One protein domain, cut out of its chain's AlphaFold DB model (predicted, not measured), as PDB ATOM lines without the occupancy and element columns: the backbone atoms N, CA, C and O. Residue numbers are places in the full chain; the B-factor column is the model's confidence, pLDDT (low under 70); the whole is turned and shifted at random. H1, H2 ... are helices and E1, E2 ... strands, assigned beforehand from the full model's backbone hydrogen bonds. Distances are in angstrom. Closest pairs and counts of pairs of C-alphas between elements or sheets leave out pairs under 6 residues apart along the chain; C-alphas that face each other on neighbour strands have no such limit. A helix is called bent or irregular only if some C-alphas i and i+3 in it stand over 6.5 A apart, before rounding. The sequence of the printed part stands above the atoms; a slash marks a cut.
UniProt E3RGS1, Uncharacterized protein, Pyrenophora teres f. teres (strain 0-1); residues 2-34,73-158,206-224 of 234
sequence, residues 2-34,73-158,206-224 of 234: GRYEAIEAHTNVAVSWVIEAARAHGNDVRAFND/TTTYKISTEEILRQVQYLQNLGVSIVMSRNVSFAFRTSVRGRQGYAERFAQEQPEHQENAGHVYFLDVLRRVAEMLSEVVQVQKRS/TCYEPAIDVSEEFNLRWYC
ATOM      1  N   GLY A   2     200.527 182.865 187.442       82.19
ATOM      2  CA  GLY A   2     200.083 183.440 188.709       82.19
ATOM      3  C   GLY A   2     199.562 182.353 189.646       82.19
ATOM      4  O   GLY A   2     199.397 181.187 189.256       82.19
ATOM      5  N   ARG A   3     199.345 182.715 190.913       86.19
ATOM      6  CA  ARG A   3     198.854 181.761 191.921       86.19
ATOM      7  C   ARG A   3     197.472 181.224 191.575       86.19
ATOM      8  O   ARG A   3     197.226 180.038 191.785       86.19
ATOM      9  N   TYR A   4     196.608 182.073 191.022       88.19
ATOM     10  CA  TYR A   4     195.265 181.680 190.604       88.19
ATOM     11  C   TYR A   4     195.317 180.571 189.554       88.19
ATOM     12  O   TYR A   4     194.759 179.496 189.765       88.19
ATOM     13  N   GLU A   5     196.074 180.787 188.474       89.38
ATOM     14  CA  GLU A   5     196.162 179.829 187.371       89.38
ATOM     15  C   GLU A   5     196.766 178.499 187.836       89.38
ATOM     16  O   GLU A   5     196.395 177.436 187.341       89.38
ATOM     17  N   ALA A   6     197.685 178.530 188.809       88.19
ATOM     18  CA  ALA A   6     198.233 177.315 189.403       88.19
ATOM     19  C   ALA A   6     197.177 176.537 190.208       88.19
ATOM     20  O   ALA A   6     197.081 175.316 190.069       88.19
ATOM     21  N   ILE A   7     196.378 177.220 191.036       88.69
ATOM     22  CA  ILE A   7     195.299 176.595 191.818       88.69
ATOM     23  C   ILE A   7     194.251 175.994 190.882       88.69
ATOM     24  O   ILE A   7     193.901 174.826 191.042       88.69
ATOM     25  N   GLU A   8     193.804 176.759 189.888       90.56
ATOM     26  CA  GLU A   8     192.824 176.331 188.888       90.56
ATOM     27  C   GLU A   8     193.322 175.109 188.105       90.56
ATOM     28  O   GLU A   8     192.660 174.071 188.079       90.56
ATOM     29  N   ALA A   9     194.542 175.164 187.559       90.06
ATOM     30  CA  ALA A   9     195.125 174.045 186.824       90.06
ATOM     31  C   ALA A   9     195.228 172.778 187.688       90.06
ATOM     32  O   ALA A   9     194.942 171.672 187.226       90.06
ATOM     33  N   HIS A  10     195.610 172.921 188.958       91.19
ATOM     34  CA  HIS A  10     195.672 171.799 189.887       91.19
ATOM     35  C   HIS A  10     194.290 171.242 190.246       91.19
ATOM     36  O   HIS A  10     194.145 170.022 190.353       91.19
ATOM     37  N   THR A  11     193.275 172.098 190.390       90.62
ATOM     38  CA  THR A  11     191.880 171.673 190.554       90.62
ATOM     39  C   THR A  11     191.405 170.888 189.328       90.62
ATOM     40  O   THR A  11     190.869 169.795 189.491       90.62
ATOM     41  N   ASN A  12     191.680 171.365 188.115       91.88
ATOM     42  CA  ASN A  12     191.250 170.704 186.879       91.88
ATOM     43  C   ASN A  12     191.925 169.340 186.696       91.88
ATOM     44  O   ASN A  12     191.269 168.369 186.323       91.88
ATOM     45  N   VAL A  13     193.218 169.224 187.025       91.50
ATOM     46  CA  VAL A  13     193.933 167.933 187.022       91.50
ATOM     47  C   VAL A  13     193.323 166.958 188.030       91.50
ATOM     48  O   VAL A  13     193.133 165.786 187.708       91.50
ATOM     49  N   ALA A  14     193.013 167.431 189.239       90.31
ATOM     50  CA  ALA A  14     192.405 166.612 190.282       90.31
ATOM     51  C   ALA A  14     191.020 166.094 189.866       90.31
ATOM     52  O   ALA A  14     190.768 164.893 189.944       90.31
ATOM     53  N   VAL A  15     190.149 166.985 189.384       91.00
ATOM     54  CA  VAL A  15     188.797 166.632 188.931       91.00
ATOM     55  C   VAL A  15     188.868 165.707 187.723       91.00
ATOM     56  O   VAL A  15     188.243 164.652 187.736       91.00
ATOM     57  N   SER A  16     189.684 166.032 186.720       91.94
ATOM     58  CA  SER A  16     189.813 165.196 185.522       91.94
ATOM     59  C   SER A  16     190.242 163.775 185.862       91.94
ATOM     60  O   SER A  16     189.644 162.829 185.360       91.94
ATOM     61  N   TRP A  17     191.199 163.610 186.779       93.19
ATOM     62  CA  TRP A  17     191.634 162.281 187.197       93.19
ATOM     63  C   TRP A  17     190.520 161.473 187.870       93.19
ATOM     64  O   TRP A  17     190.370 160.297 187.562       93.19
ATOM     65  N   VAL A  18     189.723 162.085 188.753       91.44
ATOM     66  CA  VAL A  18     188.593 161.403 189.414       91.44
ATOM     67  C   VAL A  18     187.602 160.870 188.383       91.44
ATOM     68  O   VAL A  18     187.169 159.719 188.453       91.44
ATOM     69  N   ILE A  19     187.259 161.713 187.415       91.88
ATOM     70  CA  ILE A  19     186.271 161.406 186.385       91.88
ATOM     71  C   ILE A  19     186.794 160.331 185.434       91.88
ATOM     72  O   ILE A  19     186.089 159.373 185.128       91.88
ATOM     73  N   GLU A  20     188.045 160.453 184.996       91.50
ATOM     74  CA  GLU A  20     188.695 159.456 184.146       91.50
ATOM     75  C   GLU A  20     188.866 158.116 184.861       91.50
ATOM     76  O   GLU A  20     188.621 157.078 184.251       91.50
ATOM     77  N   ALA A  21     189.226 158.121 186.147       90.50
ATOM     78  CA  ALA A  21     189.345 156.905 186.945       90.50
ATOM     79  C   ALA A  21     187.995 156.186 187.054       90.50
ATOM     80  O   ALA A  21     187.903 154.996 186.765       90.50
ATOM     81  N   ALA A  22     186.926 156.903 187.400       89.75
ATOM     82  CA  ALA A  22     185.600 156.305 187.495       89.75
ATOM     83  C   ALA A  22     185.077 155.812 186.137       89.75
ATOM     84  O   ALA A  22     184.510 154.720 186.050       89.75
ATOM     85  N   ARG A  23     185.357 156.551 185.056       90.75
ATOM     86  CA  ARG A  23     185.043 156.130 183.687       90.75
ATOM     87  C   ARG A  23     185.815 154.879 183.268       90.75
ATOM     88  O   ARG A  23     185.236 154.000 182.640       90.75
ATOM     89  N   ALA A  24     187.090 154.767 183.636       88.88
ATOM     90  CA  ALA A  24     187.902 153.578 183.366       88.88
ATOM     91  C   ALA A  24     187.352 152.319 184.061       88.88
ATOM     92  O   ALA A  24     187.566 151.209 183.578       88.88
ATOM     93  N   HIS A  25     186.604 152.494 185.153       87.75
ATOM     94  CA  HIS A  25     185.909 151.422 185.861       87.75
ATOM     95  C   HIS A  25     184.450 151.216 185.415       87.75
ATOM     96  O   HIS A  25     183.773 150.348 185.957       87.75
ATOM     97  N   GLY A  26     183.982 151.945 184.394       86.00
ATOM     98  CA  GLY A  26     182.670 151.744 183.776       86.00
ATOM     99  C   GLY A  26     181.546 152.634 184.309       86.00
ATOM    100  O   GLY A  26     180.386 152.357 184.016       86.00
ATOM    101  N   ASN A  27     181.845 153.695 185.070       88.88
ATOM    102  CA  ASN A  27     180.828 154.685 185.435       88.88
ATOM    103  C   ASN A  27     180.645 155.723 184.321       88.88
ATOM    104  O   ASN A  27     181.614 156.300 183.823       88.88
ATOM    105  N   ASP A  28     179.393 156.016 183.979       86.25
ATOM    106  CA  ASP A  28     179.071 157.091 183.043       86.25
ATOM    107  C   ASP A  28     179.259 158.458 183.700       86.25
ATOM    108  O   ASP A  28     178.980 158.634 184.888       86.25
ATOM    109  N   VAL A  29     179.703 159.441 182.918       82.88
ATOM    110  CA  VAL A  29     179.929 160.824 183.361       82.88
ATOM    111  C   VAL A  29     178.773 161.690 182.890       82.88
ATOM    112  O   VAL A  29     178.501 161.764 181.694       82.88
ATOM    113  N   ARG A  30     178.106 162.379 183.819       81.69
ATOM    114  CA  ARG A  30     177.034 163.325 183.487       81.69
ATOM    115  C   ARG A  30     177.627 164.718 183.339       81.69
ATOM    116  O   ARG A  30     177.864 165.408 184.329       81.69
ATOM    117  N   ALA A  31     177.885 165.135 182.102       73.69
ATOM    118  CA  ALA A  31     178.277 166.513 181.839       73.69
ATOM    119  C   ALA A  31     177.093 167.456 182.118       73.69
ATOM    120  O   ALA A  31     175.936 167.122 181.856       73.69
ATOM    121  N   PHE A  32     177.380 168.662 182.614       61.28
ATOM    122  CA  PHE A  32     176.367 169.645 183.025       61.28
ATOM    123  C   PHE A  32     175.397 170.070 181.891       61.28
ATOM    124  O   PHE A  32     174.340 170.631 182.160       61.28
ATOM    125  N   ASN A  33     175.689 169.739 180.627       54.03
ATOM    126  CA  ASN A  33     174.870 170.106 179.463       54.03
ATOM    127  C   ASN A  33     173.697 169.157 179.138       54.03
ATOM    128  O   ASN A  33     172.869 169.508 178.296       54.03
ATOM    129  N   ASP A  34     173.557 168.005 179.803       47.78
ATOM    130  CA  ASP A  34     172.535 167.011 179.421       47.78
ATOM    131  C   ASP A  34     171.117 167.294 179.951       47.78
ATOM    132  O   ASP A  34     170.167 166.613 179.566       47.78
ATOM    133  N   THR A  73     191.618 170.332 172.995       65.50
ATOM    134  CA  THR A  73     191.229 169.888 174.328       65.50
ATOM    135  C   THR A  73     189.748 170.202 174.488       65.50
ATOM    136  O   THR A  73     189.364 171.372 174.505       65.50
ATOM    137  N   THR A  74     188.906 169.176 174.556       77.69
ATOM    138  CA  THR A  74     187.483 169.379 174.830       77.69
ATOM    139  C   THR A  74     187.313 169.529 176.333       77.69
ATOM    140  O   THR A  74     187.579 168.586 177.082       77.69
ATOM    141  N   THR A  75     186.884 170.710 176.767       82.44
ATOM    142  CA  THR A  75     186.602 170.997 178.175       82.44
ATOM    143  C   THR A  75     185.130 170.744 178.489       82.44
ATOM    144  O   THR A  75     184.249 171.287 177.822       82.44
ATOM    145  N   TYR A  76     184.855 169.954 179.527       85.31
ATOM    146  CA  TYR A  76     183.507 169.689 180.026       85.31
ATOM    147  C   TYR A  76     183.334 170.233 181.440       85.31
ATOM    148  O   TYR A  76     184.147 169.960 182.322       85.31
ATOM    149  N   LYS A  77     182.230 170.948 181.669       87.06
ATOM    150  CA  LYS A  77     181.838 171.386 183.010       87.06
ATOM    151  C   LYS A  77     181.103 170.272 183.751       87.06
ATOM    152  O   LYS A  77     180.193 169.649 183.196       87.06
ATOM    153  N   ILE A  78     181.483 170.051 185.004       86.62
ATOM    154  CA  ILE A  78     180.939 169.005 185.875       86.62
ATOM    155  C   ILE A  78     180.462 169.620 187.189       86.62
ATOM    156  O   ILE A  78     181.172 170.417 187.794       86.62
ATOM    157  N   SER A  79     179.268 169.246 187.655       88.25
ATOM    158  CA  SER A  79     178.760 169.715 188.949       88.25
ATOM    159  C   SER A  79     179.539 169.115 190.124       88.25
ATOM    160  O   SER A  79     180.059 168.003 190.056       88.25
ATOM    161  N   THR A  80     179.573 169.823 191.250       89.06
ATOM    162  CA  THR A  80     180.156 169.319 192.505       89.06
ATOM    163  C   THR A  80     179.509 168.008 192.964       89.06
ATOM    164  O   THR A  80     180.205 167.101 193.419       89.06
ATOM    165  N   GLU A  81     178.194 167.874 192.780       88.94
ATOM    166  CA  GLU A  81     177.441 166.645 193.059       88.94
ATOM    167  C   GLU A  81     177.919 165.465 192.209       88.94
ATOM    168  O   GLU A  81     178.050 164.347 192.707       88.94
ATOM    169  N   GLU A  82     178.212 165.709 190.932       89.31
ATOM    170  CA  GLU A  82     178.714 164.677 190.034       89.31
ATOM    171  C   GLU A  82     180.129 164.248 190.436       89.31
ATOM    172  O   GLU A  82     180.409 163.054 190.453       89.31
ATOM    173  N   ILE A  83     180.992 165.178 190.858       90.31
ATOM    174  CA  ILE A  83     182.315 164.834 191.405       90.31
ATOM    175  C   ILE A  83     182.161 163.895 192.609       90.31
ATOM    176  O   ILE A  83     182.804 162.846 192.658       90.31
ATOM    177  N   LEU A  84     181.274 164.222 193.555       91.69
ATOM    178  CA  LEU A  84     181.017 163.373 194.723       91.69
ATOM    179  C   LEU A  84     180.461 162.000 194.330       91.69
ATOM    180  O   LEU A  84     180.935 160.986 194.842       91.69
ATOM    181  N   ARG A  85     179.515 161.945 193.383       92.56
ATOM    182  CA  ARG A  85     178.946 160.685 192.880       92.56
ATOM    183  C   ARG A  85     180.022 159.768 192.302       92.56
ATOM    184  O   ARG A  85     179.989 158.559 192.523       92.56
ATOM    185  N   GLN A  86     180.967 160.335 191.558       91.50
ATOM    186  CA  GLN A  86     182.048 159.592 190.913       91.50
ATOM    187  C   GLN A  86     183.029 159.030 191.945       91.50
ATOM    188  O   GLN A  86     183.416 157.869 191.864       91.50
ATOM    189  N   VAL A  87     183.365 159.808 192.974       91.06
ATOM    190  CA  VAL A  87     184.251 159.346 194.052       91.06
ATOM    191  C   VAL A  87     183.579 158.281 194.915       91.06
ATOM    192  O   VAL A  87     184.205 157.272 195.230       91.06
ATOM    193  N   GLN A  88     182.294 158.447 195.234       91.50
ATOM    194  CA  GLN A  88     181.529 157.441 195.969       91.50
ATOM    195  C   GLN A  88     181.439 156.120 195.191       91.50
ATOM    196  O   GLN A  88     181.531 155.043 195.776       91.50
ATOM    197  N   TYR A  89     181.307 156.186 193.863       91.12
ATOM    198  CA  TYR A  89     181.375 155.000 193.012       91.12
ATOM    199  C   TYR A  89     182.730 154.287 193.134       91.12
ATOM    200  O   TYR A  89     182.760 153.073 193.327       91.12
ATOM    201  N   LEU A  90     183.840 155.035 193.087       89.56
ATOM    202  CA  LEU A  90     185.179 154.467 193.270       89.56
ATOM    203  C   LEU A  90     185.351 153.822 194.653       89.56
ATOM    204  O   LEU A  90     185.946 152.752 194.751       89.56
ATOM    205  N   GLN A  91     184.788 154.428 195.702       90.00
ATOM    206  CA  GLN A  91     184.802 153.869 197.056       90.00
ATOM    207  C   GLN A  91     184.023 152.555 197.148       90.00
ATOM    208  O   GLN A  91     184.539 151.564 197.662       90.00
ATOM    209  N   ASN A  92     182.819 152.514 196.578       88.94
ATOM    210  CA  ASN A  92     181.972 151.320 196.572       88.94
ATOM    211  C   ASN A  92     182.549 150.171 195.734       88.94
ATOM    212  O   ASN A  92     182.217 149.014 195.981       88.94
ATOM    213  N   LEU A  93     183.404 150.474 194.752       86.75
ATOM    214  CA  LEU A  93     184.069 149.461 193.938       86.75
ATOM    215  C   LEU A  93     185.014 148.585 194.780       86.75
ATOM    216  O   LEU A  93     185.244 147.430 194.432       86.75
ATOM    217  N   GLY A  94     185.569 149.123 195.875       80.00
ATOM    218  CA  GLY A  94     186.468 148.394 196.778       80.00
ATOM    219  C   GLY A  94     187.795 147.961 196.138       80.00
ATOM    220  O   GLY A  94     188.497 147.109 196.681       80.00
ATOM    221  N   VAL A  95     188.142 148.519 194.974       83.50
ATOM    222  CA  VAL A  95     189.372 148.208 194.236       83.50
ATOM    223  C   VAL A  95     190.446 149.232 194.579       83.50
ATOM    224  O   VAL A  95     190.189 150.429 194.578       83.50
ATOM    225  N   SER A  96     191.673 148.767 194.817       88.06
ATOM    226  CA  SER A  96     192.824 149.654 195.008       88.06
ATOM    227  C   SER A  96     193.233 150.306 193.683       88.06
ATOM    228  O   SER A  96     193.663 149.612 192.757       88.06
ATOM    229  N   ILE A  97     193.118 151.632 193.589       89.56
ATOM    230  CA  ILE A  97     193.440 152.404 192.378       89.56
ATOM    231  C   ILE A  97     194.790 153.088 192.560       89.56
ATOM    232  O   ILE A  97     195.043 153.740 193.573       89.56
ATOM    233  N   VAL A  98     195.669 152.986 191.563       89.31
ATOM    234  CA  VAL A  98     196.975 153.652 191.614       89.31
ATOM    235  C   VAL A  98     196.869 155.065 191.047       89.31
ATOM    236  O   VAL A  98     196.634 155.260 189.858       89.31
ATOM    237  N   MET A  99     197.104 156.065 191.896       89.56
ATOM    238  CA  MET A  99     197.184 157.468 191.495       89.56
ATOM    239  C   MET A  99     198.637 157.888 191.273       89.56
ATOM    240  O   MET A  99     199.528 157.619 192.089       89.56
ATOM    241  N   SER A 100     198.879 158.607 190.173       90.31
ATOM    242  CA  SER A 100     200.198 159.179 189.906       90.31
ATOM    243  C   SER A 100     200.555 160.239 190.952       90.31
ATOM    244  O   SER A 100     199.707 160.981 191.457       90.31
ATOM    245  N   ARG A 101     201.847 160.363 191.265       86.88
ATOM    246  CA  ARG A 101     202.316 161.348 192.251       86.88
ATOM    247  C   ARG A 101     202.009 162.789 191.836       86.88
ATOM    248  O   ARG A 101     201.748 163.614 192.703       86.88
ATOM    249  N   ASN A 102     202.016 163.075 190.536       88.12
ATOM    250  CA  ASN A 102     201.713 164.405 190.008       88.12
ATOM    251  C   ASN A 102     200.256 164.790 190.271       88.12
ATOM    252  O   ASN A 102     199.996 165.913 190.689       88.12
ATOM    253  N   VAL A 103     199.322 163.850 190.101       89.06
ATOM    254  CA  VAL A 103     197.908 164.071 190.428       89.06
ATOM    255  C   VAL A 103     197.730 164.223 191.937       89.06
ATOM    256  O   VAL A 103     197.095 165.173 192.376       89.06
ATOM    257  N   SER A 104     198.363 163.365 192.744       89.06
ATOM    258  CA  SER A 104     198.321 163.492 194.209       89.06
ATOM    259  C   SER A 104     198.864 164.844 194.691       89.06
ATOM    260  O   SER A 104     198.301 165.476 195.584       89.06
ATOM    261  N   PHE A 105     199.950 165.315 194.074       89.62
ATOM    262  CA  PHE A 105     200.517 166.631 194.338       89.62
ATOM    263  C   PHE A 105     199.565 167.755 193.917       89.62
ATOM    264  O   PHE A 105     199.342 168.670 194.705       89.62
ATOM    265  N   ALA A 106     198.979 167.680 192.718       89.38
ATOM    266  CA  ALA A 106     197.996 168.652 192.247       89.38
ATOM    267  C   ALA A 106     196.798 168.731 193.202       89.38
ATOM    268  O   ALA A 106     196.427 169.817 193.632       89.38
ATOM    269  N   PHE A 107     196.283 167.582 193.635       88.94
ATOM    270  CA  PHE A 107     195.186 167.487 194.590       88.94
ATOM    271  C   PHE A 107     195.510 168.171 195.928       88.94
ATOM    272  O   PHE A 107     194.734 168.971 196.440       88.94
ATOM    273  N   ARG A 108     196.690 167.911 196.504       90.12
ATOM    274  CA  ARG A 108     197.103 168.558 197.763       90.12
ATOM    275  C   ARG A 108     197.295 170.062 197.596       90.12
ATOM    276  O   ARG A 108     196.935 170.833 198.482       90.12
ATOM    277  N   THR A 109     197.874 170.476 196.471       89.88
ATOM    278  CA  THR A 109     198.135 171.888 196.183       89.88
ATOM    279  C   THR A 109     196.840 172.667 195.969       89.88
ATOM    280  O   THR A 109     196.731 173.775 196.489       89.88
ATOM    281  N   SER A 110     195.847 172.094 195.283       88.62
ATOM    282  CA  SER A 110     194.552 172.746 195.060       88.62
ATOM    283  C   SER A 110     193.770 172.934 196.364       88.62
ATOM    284  O   SER A 110     193.303 174.041 196.630       88.62
ATOM    285  N   VAL A 111     193.717 171.908 197.225       90.19
ATOM    286  CA  VAL A 111     193.099 172.003 198.561       90.19
ATOM    287  C   VAL A 111     193.796 173.068 199.403       90.19
ATOM    288  O   VAL A 111     193.137 173.945 199.956       90.19
ATOM    289  N   ARG A 112     195.133 173.043 199.466       90.56
ATOM    290  CA  ARG A 112     195.902 174.013 200.257       90.56
ATOM    291  C   ARG A 112     195.734 175.444 199.745       90.56
ATOM    292  O   ARG A 112     195.622 176.362 200.549       90.56
ATOM    293  N   GLY A 113     195.728 175.636 198.425       87.19
ATOM    294  CA  GLY A 113     195.549 176.951 197.811       87.19
ATOM    295  C   GLY A 113     194.190 177.562 198.145       87.19
ATOM    296  O   GLY A 113     194.124 178.700 198.604       87.19
ATOM    297  N   ARG A 114     193.118 176.777 197.998       87.62
ATOM    298  CA  ARG A 114     191.749 177.217 198.310       87.62
ATOM    299  C   ARG A 114     191.516 177.398 199.811       87.62
ATOM    300  O   ARG A 114     190.847 178.345 200.208       87.62
ATOM    301  N   GLN A 115     192.130 176.562 200.648       89.44
ATOM    302  CA  GLN A 115     192.110 176.743 202.100       89.44
ATOM    303  C   GLN A 115     192.783 178.053 202.525       89.44
ATOM    304  O   GLN A 115     192.209 178.795 203.313       89.44
ATOM    305  N   GLY A 116     193.959 178.364 201.972       86.12
ATOM    306  CA  GLY A 116     194.655 179.614 202.280       86.12
ATOM    307  C   GLY A 116     193.838 180.853 201.906       86.12
ATOM    308  O   GLY A 116     193.842 181.831 202.648       86.12
ATOM    309  N   TYR A 117     193.094 180.798 200.797       85.06
ATOM    310  CA  TYR A 117     192.134 181.844 200.450       85.06
ATOM    311  C   TYR A 117     191.000 181.943 201.475       85.06
ATOM    312  O   TYR A 117     190.763 183.022 202.009       85.06
ATOM    313  N   ALA A 118     190.339 180.828 201.797       86.31
ATOM    314  CA  ALA A 118     189.205 180.826 202.720       86.31
ATOM    315  C   ALA A 118     189.583 181.347 204.120       86.31
ATOM    316  O   ALA A 118     188.831 182.119 204.710       86.31
ATOM    317  N   GLU A 119     190.757 180.968 204.632       86.94
ATOM    318  CA  GLU A 119     191.271 181.429 205.929       86.94
ATOM    319  C   GLU A 119     191.551 182.934 205.939       86.94
ATOM    320  O   GLU A 119     191.199 183.623 206.895       86.94
ATOM    321  N   ARG A 120     192.162 183.465 204.876       81.44
ATOM    322  CA  ARG A 120     192.471 184.897 204.788       81.44
ATOM    323  C   ARG A 120     191.238 185.744 204.510       81.44
ATOM    324  O   ARG A 120     191.103 186.812 205.096       81.44
ATOM    325  N   PHE A 121     190.304 185.247 203.704       81.31
ATOM    326  CA  PHE A 121     189.009 185.897 203.521       81.31
ATOM    327  C   PHE A 121     188.261 186.004 204.854       81.31
ATOM    328  O   PHE A 121     187.754 187.069 205.186       81.31
ATOM    329  N   ALA A 122     188.260 184.938 205.665       83.75
ATOM    330  CA  ALA A 122     187.647 184.964 206.994       83.75
ATOM    331  C   ALA A 122     188.305 185.983 207.946       83.75
ATOM    332  O   ALA A 122     187.629 186.520 208.821       83.75
ATOM    333  N   GLN A 123     189.602 186.266 207.780       83.44
ATOM    334  CA  GLN A 123     190.308 187.302 208.545       83.44
ATOM    335  C   GLN A 123     189.971 188.721 208.070       83.44
ATOM    336  O   GLN A 123     189.865 189.626 208.894       83.44
ATOM    337  N   GLU A 124     189.819 188.931 206.760       81.19
ATOM    338  CA  GLU A 124     189.566 190.256 206.176       81.19
ATOM    339  C   GLU A 124     188.092 190.669 206.229       81.19
ATOM    340  O   GLU A 124     187.795 191.851 206.400       81.19
ATOM    341  N   GLN A 125     187.169 189.718 206.077       77.00
ATOM    342  CA  GLN A 125     185.729 189.970 205.998       77.00
ATOM    343  C   GLN A 125     184.927 188.905 206.770       77.00
ATOM    344  O   GLN A 125     184.256 188.064 206.166       77.00
ATOM    345  N   PRO A 126     184.951 188.936 208.115       70.81
ATOM    346  CA  PRO A 126     184.293 187.923 208.946       70.81
ATOM    347  C   PRO A 126     182.758 187.911 208.827       70.81
ATOM    348  O   PRO A 126     182.130 186.906 209.149       70.81
ATOM    349  N   GLU A 127     182.144 189.006 208.363       70.88
ATOM    350  CA  GLU A 127     180.684 189.164 208.276       70.88
ATOM    351  C   GLU A 127     180.113 188.946 206.860       70.88
ATOM    352  O   GLU A 127     178.896 188.976 206.679       70.88
ATOM    353  N   HIS A 128     180.951 188.734 205.835       70.69
ATOM    354  CA  HIS A 128     180.478 188.582 204.453       70.69
ATOM    355  C   HIS A 128     180.276 187.116 204.058       70.69
ATOM    356  O   HIS A 128     181.193 186.297 204.073       70.69
ATOM    357  N   GLN A 129     179.045 186.799 203.641       69.62
ATOM    358  CA  GLN A 129     178.643 185.472 203.157       69.62
ATOM    359  C   GLN A 129     179.130 185.155 201.734       69.62
ATOM    360  O   GLN A 129     178.911 184.048 201.253       69.62
ATOM    361  N   GLU A 130     179.828 186.075 201.065       72.19
ATOM    362  CA  GLU A 130     180.329 185.897 199.692       72.19
ATOM    363  C   GLU A 130     181.353 184.754 199.546       72.19
ATOM    364  O   GLU A 130     181.651 184.315 198.439       72.19
ATOM    365  N   ASN A 131     181.878 184.232 200.659       75.12
ATOM    366  CA  ASN A 131     182.792 183.087 200.684       75.12
ATOM    367  C   ASN A 131     182.081 181.733 200.864       75.12
ATOM    368  O   ASN A 131     182.740 180.695 200.919       75.12
ATOM    369  N   ALA A 132     180.749 181.713 200.979       80.31
ATOM    370  CA  ALA A 132     180.002 180.497 201.287       80.31
ATOM    371  C   ALA A 132     180.225 179.378 200.255       80.31
ATOM    372  O   ALA A 132     180.444 178.233 200.657       80.31
ATOM    373  N   GLY A 133     180.234 179.674 198.950       81.88
ATOM    374  CA  GLY A 133     180.446 178.630 197.944       81.88
ATOM    375  C   GLY A 133     181.900 178.183 197.797       81.88
ATOM    376  O   GLY A 133     182.134 176.999 197.562       81.88
ATOM    377  N   HIS A 134     182.896 179.033 198.084       81.62
ATOM    378  CA  HIS A 134     184.298 178.590 198.192       81.62
ATOM    379  C   HIS A 134     184.516 177.652 199.368       81.62
ATOM    380  O   HIS A 134     185.201 176.640 199.222       81.62
ATOM    381  N   VAL A 135     183.928 177.967 200.525       85.19
ATOM    382  CA  VAL A 135     183.960 177.088 201.700       85.19
ATOM    383  C   VAL A 135     183.262 175.770 201.376       85.19
ATOM    384  O   VAL A 135     183.833 174.708 201.609       85.19
ATOM    385  N   TYR A 136     182.091 175.826 200.739       87.06
ATOM    386  CA  TYR A 136     181.385 174.631 200.285       87.06
ATOM    387  C   TYR A 136     182.224 173.799 199.302       87.06
ATOM    388  O   TYR A 136     182.348 172.585 199.464       87.06
ATOM    389  N   PHE A 137     182.853 174.423 198.306       87.75
ATOM    390  CA  PHE A 137     183.699 173.721 197.344       87.75
ATOM    391  C   PHE A 137     184.961 173.144 197.998       87.75
ATOM    392  O   PHE A 137     185.374 172.028 197.678       87.75
ATOM    393  N   LEU A 138     185.559 173.858 198.954       89.69
ATOM    394  CA  LEU A 138     186.672 173.350 199.752       89.69
ATOM    395  C   LEU A 138     186.256 172.115 200.561       89.69
ATOM    396  O   LEU A 138     186.996 171.130 200.586       89.69
ATOM    397  N   ASP A 139     185.071 172.135 201.168       88.75
ATOM    398  CA  ASP A 139     184.517 170.990 201.892       88.75
ATOM    399  C   ASP A 139     184.250 169.804 200.959       88.75
ATOM    400  O   ASP A 139     184.547 168.661 201.314       88.75
ATOM    401  N   VAL A 140     183.775 170.056 199.734       90.44
ATOM    402  CA  VAL A 140     183.658 169.025 198.690       90.44
ATOM    403  C   VAL A 140     185.026 168.406 198.401       90.44
ATOM    404  O   VAL A 140     185.159 167.184 198.454       90.44
ATOM    405  N   LEU A 141     186.065 169.211 198.159       89.75
ATOM    406  CA  LEU A 141     187.411 168.693 197.893       89.75
ATOM    407  C   LEU A 141     187.986 167.905 199.080       89.75
ATOM    408  O   LEU A 141     188.657 166.894 198.868       89.75
ATOM    409  N   ARG A 142     187.712 168.321 200.322       91.06
ATOM    410  CA  ARG A 142     188.118 167.589 201.534       91.06
ATOM    411  C   ARG A 142     187.440 166.227 201.632       91.06
ATOM    412  O   ARG A 142     188.134 165.228 201.794       91.06
ATOM    413  N   ARG A 143     186.122 166.165 201.417       89.44
ATOM    414  CA  ARG A 143     185.377 164.894 201.375       89.44
ATOM    415  C   ARG A 143     185.905 163.963 200.291       89.44
ATOM    416  O   ARG A 143     186.051 162.767 200.518       89.44
ATOM    417  N   VAL A 144     186.230 164.506 199.117       89.81
ATOM    418  CA  VAL A 144     186.867 163.730 198.046       89.81
ATOM    419  C   VAL A 144     188.218 163.175 198.503       89.81
ATOM    420  O   VAL A 144     188.501 162.006 198.261       89.81
ATOM    421  N   ALA A 145     189.036 163.972 199.193       88.31
ATOM    422  CA  ALA A 145     190.324 163.529 199.725       88.31
ATOM    423  C   ALA A 145     190.174 162.346 200.690       88.31
ATOM    424  O   ALA A 145     190.921 161.373 200.595       88.31
ATOM    425  N   GLU A 146     189.210 162.445 201.606       89.75
ATOM    426  CA  GLU A 146     188.912 161.427 202.613       89.75
ATOM    427  C   GLU A 146     188.454 160.125 201.955       89.75
ATOM    428  O   GLU A 146     189.082 159.088 202.167       89.75
ATOM    429  N   MET A 147     187.457 160.187 201.067       87.75
ATOM    430  CA  MET A 147     186.955 159.008 200.349       87.75
ATOM    431  C   MET A 147     188.037 158.341 199.487       87.75
ATOM    432  O   MET A 147     188.131 157.118 199.431       87.75
ATOM    433  N   LEU A 148     188.891 159.129 198.824       86.75
ATOM    434  CA  LEU A 148     189.981 158.580 198.018       86.75
ATOM    435  C   LEU A 148     191.108 157.995 198.878       86.75
ATOM    436  O   LEU A 148     191.808 157.103 198.411       86.75
ATOM    437  N   SER A 149     191.307 158.458 200.115       85.94
ATOM    438  CA  SER A 149     192.407 157.985 200.969       85.94
ATOM    439  C   SER A 149     192.308 156.497 201.327       85.94
ATOM    440  O   SER A 149     193.334 155.843 201.507       85.94
ATOM    441  N   GLU A 150     191.091 155.957 201.360       83.00
ATOM    442  CA  GLU A 150     190.819 154.548 201.656       83.00
ATOM    443  C   GLU A 150     191.071 153.631 200.447       83.00
ATOM    444  O   GLU A 150     191.395 152.456 200.602       83.00
ATOM    445  N   VAL A 151     190.946 154.178 199.236       83.94
ATOM    446  CA  VAL A 151     190.850 153.413 197.979       83.94
ATOM    447  C   VAL A 151     192.100 153.592 197.117       83.94
ATOM    448  O   VAL A 151     192.457 152.730 196.313       83.94
ATOM    449  N   VAL A 152     192.786 154.727 197.255       86.12
ATOM    450  CA  VAL A 152     193.821 155.160 196.321       86.12
ATOM    451  C   VAL A 152     195.214 154.989 196.903       86.12
ATOM    452  O   VAL A 152     195.580 155.580 197.919       86.12
ATOM    453  N   GLN A 153     196.058 154.263 196.176       86.50
ATOM    454  CA  GLN A 153     197.480 154.157 196.468       86.50
ATOM    455  C   GLN A 153     198.283 155.123 195.599       86.50
ATOM    456  O   GLN A 153     198.216 155.108 194.371       86.50
ATOM    457  N   VAL A 154     199.096 155.967 196.236       86.19
ATOM    458  CA  VAL A 154     200.023 156.845 195.512       86.19
ATOM    459  C   VAL A 154     201.216 156.028 195.024       86.19
ATOM    460  O   VAL A 154     201.878 155.354 195.818       86.19
ATOM    461  N   GLN A 155     201.525 156.125 193.730       84.25
ATOM    462  CA  GLN A 155     202.668 155.441 193.125       84.25
ATOM    463  C   GLN A 155     203.972 155.766 193.882       84.25
ATOM    464  O   GLN A 155     204.429 156.914 193.918       84.25
ATOM    465  N   LYS A 156     204.586 154.745 194.493       78.38
ATOM    466  CA  LYS A 156     205.892 154.860 195.157       78.38
ATOM    467  C   LYS A 156     206.995 154.864 194.097       78.38
ATOM    468  O   LYS A 156     206.921 154.117 193.125       78.38
ATOM    469  N   ARG A 157     208.042 155.679 194.280       66.50
ATOM    470  CA  ARG A 157     209.259 155.540 193.469       66.50
ATOM    471  C   ARG A 157     209.898 154.200 193.816       66.50
ATOM    472  O   ARG A 157     210.365 154.031 194.939       66.50
ATOM    473  N   SER A 158     209.977 153.290 192.854       55.28
ATOM    474  CA  SER A 158     211.028 152.283 192.860       55.28
ATOM    475  C   SER A 158     212.341 153.020 192.592       55.28
ATOM    476  O   SER A 158     212.761 153.210 191.455       55.28
ATOM    477  N   THR A 206     190.629 165.132 176.870       78.44
ATOM    478  CA  THR A 206     189.420 165.610 177.542       78.44
ATOM    479  C   THR A 206     189.838 166.268 178.852       78.44
ATOM    480  O   THR A 206     190.637 165.701 179.587       78.44
ATOM    481  N   CYS A 207     189.353 167.476 179.128       81.69
ATOM    482  CA  CYS A 207     189.589 168.171 180.392       81.69
ATOM    483  C   CYS A 207     188.252 168.377 181.099       81.69
ATOM    484  O   CYS A 207     187.265 168.748 180.462       81.69
ATOM    485  N   TYR A 208     188.212 168.143 182.404       83.88
ATOM    486  CA  TYR A 208     187.021 168.353 183.211       83.88
ATOM    487  C   TYR A 208     187.242 169.488 184.203       83.88
ATOM    488  O   TYR A 208     188.204 169.478 184.974       83.88
ATOM    489  N   GLU A 209     186.320 170.444 184.185       87.25
ATOM    490  CA  GLU A 209     186.333 171.623 185.043       87.25
ATOM    491  C   GLU A 209     185.119 171.598 185.977       87.25
ATOM    492  O   GLU A 209     184.001 171.314 185.529       87.25
ATOM    493  N   PRO A 210     185.294 171.880 187.276       83.62
ATOM    494  CA  PRO A 210     184.166 172.001 188.182       83.62
ATOM    495  C   PRO A 210     183.316 173.222 187.803       83.62
ATOM    496  O   PRO A 210     183.827 174.307 187.530       83.62
ATOM    497  N   ALA A 211     181.998 173.053 187.799       82.75
ATOM    498  CA  ALA A 211     181.039 174.134 187.631       82.75
ATOM    499  C   ALA A 211     180.949 174.934 188.943       82.75
ATOM    500  O   ALA A 211     180.075 174.681 189.769       82.75
ATOM    501  N   ILE A 212     181.901 175.846 189.142       78.69
ATOM    502  CA  ILE A 212     181.932 176.806 190.254       78.69
ATOM    503  C   ILE A 212     181.284 178.111 189.778       78.69
ATOM    504  O   ILE A 212     181.343 178.435 188.586       78.69
ATOM    505  N   ASP A 213     180.635 178.840 190.688       78.06
ATOM    506  CA  ASP A 213     180.061 180.142 190.366       78.06
ATOM    507  C   ASP A 213     181.149 181.138 189.921       78.06
ATOM    508  O   ASP A 213     182.236 181.230 190.495       78.06
ATOM    509  N   VAL A 214     180.847 181.896 188.867       76.62
ATOM    510  CA  VAL A 214     181.786 182.823 188.221       76.62
ATOM    511  C   VAL A 214     182.124 183.987 189.151       76.62
ATOM    512  O   VAL A 214     183.259 184.460 189.145       76.62
ATOM    513  N   SER A 215     181.156 184.432 189.960       72.00
ATOM    514  CA  SER A 215     181.366 185.504 190.939       72.00
ATOM    515  C   SER A 215     182.351 185.080 192.029       72.00
ATOM    516  O   SER A 215     183.235 185.842 192.419       72.00
ATOM    517  N   GLU A 216     182.245 183.834 192.482       74.88
ATOM    518  CA  GLU A 216     183.139 183.281 193.493       74.88
ATOM    519  C   GLU A 216     184.558 183.137 192.933       74.88
ATOM    520  O   GLU A 216     185.520 183.628 193.530       74.88
ATOM    521  N   GLU A 217     184.716 182.543 191.752       81.69
ATOM    522  CA  GLU A 217     186.025 182.414 191.096       81.69
ATOM    523  C   GLU A 217     186.677 183.777 190.802       81.69
ATOM    524  O   GLU A 217     187.897 183.918 190.924       81.69
ATOM    525  N   PHE A 218     185.884 184.813 190.512       81.38
ATOM    526  CA  PHE A 218     186.389 186.177 190.354       81.38
ATOM    527  C   PHE A 218     187.020 186.724 191.644       81.38
ATOM    528  O   PHE A 218     188.113 187.293 191.592       81.38
ATOM    529  N   ASN A 219     186.390 186.501 192.801       80.62
ATOM    530  CA  ASN A 219     186.918 186.938 194.097       80.62
ATOM    531  C   ASN A 219     188.233 186.227 194.454       80.62
ATOM    532  O   ASN A 219     189.200 186.877 194.864       80.62
ATOM    533  N   LEU A 220     188.316 184.914 194.206       81.00
ATOM    534  CA  LEU A 220     189.558 184.152 194.376       81.00
ATOM    535  C   LEU A 220     190.664 184.679 193.452       81.00
ATOM    536  O   LEU A 220     191.804 184.867 193.880       81.00
ATOM    537  N   ARG A 221     190.334 184.962 192.189       85.88
ATOM    538  CA  ARG A 221     191.284 185.501 191.214       85.88
ATOM    539  C   ARG A 221     191.802 186.879 191.608       85.88
ATOM    540  O   ARG A 221     193.011 187.107 191.554       85.88
ATOM    541  N   TRP A 222     190.911 187.782 192.011       83.31
ATOM    542  CA  TRP A 222     191.277 189.116 192.487       83.31
ATOM    543  C   TRP A 222     192.197 189.038 193.706       83.31
ATOM    544  O   TRP A 222     193.224 189.718 193.767       83.31
ATOM    545  N   TYR A 223     191.873 188.146 194.640       81.44
ATOM    546  CA  TYR A 223     192.689 187.903 195.817       81.44
ATOM    547  C   TYR A 223     194.096 187.419 195.445       81.44
ATOM    548  O   TYR A 223     195.088 188.006 195.879       81.44
ATOM    549  N   CYS A 224     194.200 186.387 194.602       84.38
ATOM    550  CA  CYS A 224     195.488 185.877 194.136       84.38
ATOM    551  C   CYS A 224     196.306 186.952 193.414       84.38
ATOM    552  O   CYS A 224     197.512 187.035 193.629       84.38
TER     553      CYS A 224
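AT A GLANCE: This is residues 2 to 34, 73 to 158 and 206 to 224 of the 234 residues of an uncharacterized protein of Pyrenophora teres f. teres (strain 0-1) (UniProt E3RGS1). Two long helices, H3 and H4, fold into a helical hairpin; H1 packs across H3 at a steep angle, H2 lies alongside H4, and H5 crosses near the hairpin's turn. One small sheet, E1 and E4, packs on H1 through E4; another, E2 and E3, sits at the hairpin's open end. The printed 138 residues include five named helices and four strands, in the order H1 E1 H2 E2 H3 H4 E3 E4 H5; both sheets are parallel and the class is mostly helix. The whole is compact, with a radius of gyration of the C-alphas of 15.2 A and spans of 44 by 41 by 28 A.

HOW THE PARTS SIT: H1, residues 3 to 24, touches H3, residues 101 to 124, with residues 7 to 17 alone; their closest C-alphas are those of His 10 and Ala 106, 4.6 A apart, at a steep tilt of 48 degrees, opposite ways. E1, residues 74 to 78, and E4, residues 206 to 210, are parallel neighbours, with N 76 and O 207 2.9 A apart. H2, residues 80 to 93, touches H4, residues 129 to 151, at a shallow tilt of 13 degrees, closest at the C-alphas of Gln 91 and Val 151, 6.1 A. E2, residues 97 to 99, and E3, residues 152 to 154, have N 153 and O 97 2.8 A apart; with H3 and H4 they form a strand-helix-strand unit, parallel neighbour strands joined through helices, with a right-handed crossover. H5, residues 214 to 224, is about perpendicular to H4, at 87 degrees, and touches it, closest at the C-alphas of His 134 and Glu 216, 6.7 A. Every O i to N i+4 pair is within hydrogen-bond range in H1, H2, H3 and H5, against 15 of 19 in H4.

IN THESE COORDINATES: H1 begins at C-alpha 3 (198.854, 181.761, 191.921) and is 31.4 A long. H3 measures 34.5 A and H4 34.7 A; H4 is irregular, with C-alphas 130 and 133 7.5 A apart. H5 ends at C-alpha 224 (195.488, 185.877, 194.136).

THE WHOLE: The cuts leave gaps of 19.6 A between C-alphas 34 and 73 and 29.7 A between C-alphas 158 and 206. Confidence is under 70 at residues 32 to 34, 73, 129 and 157 to 158.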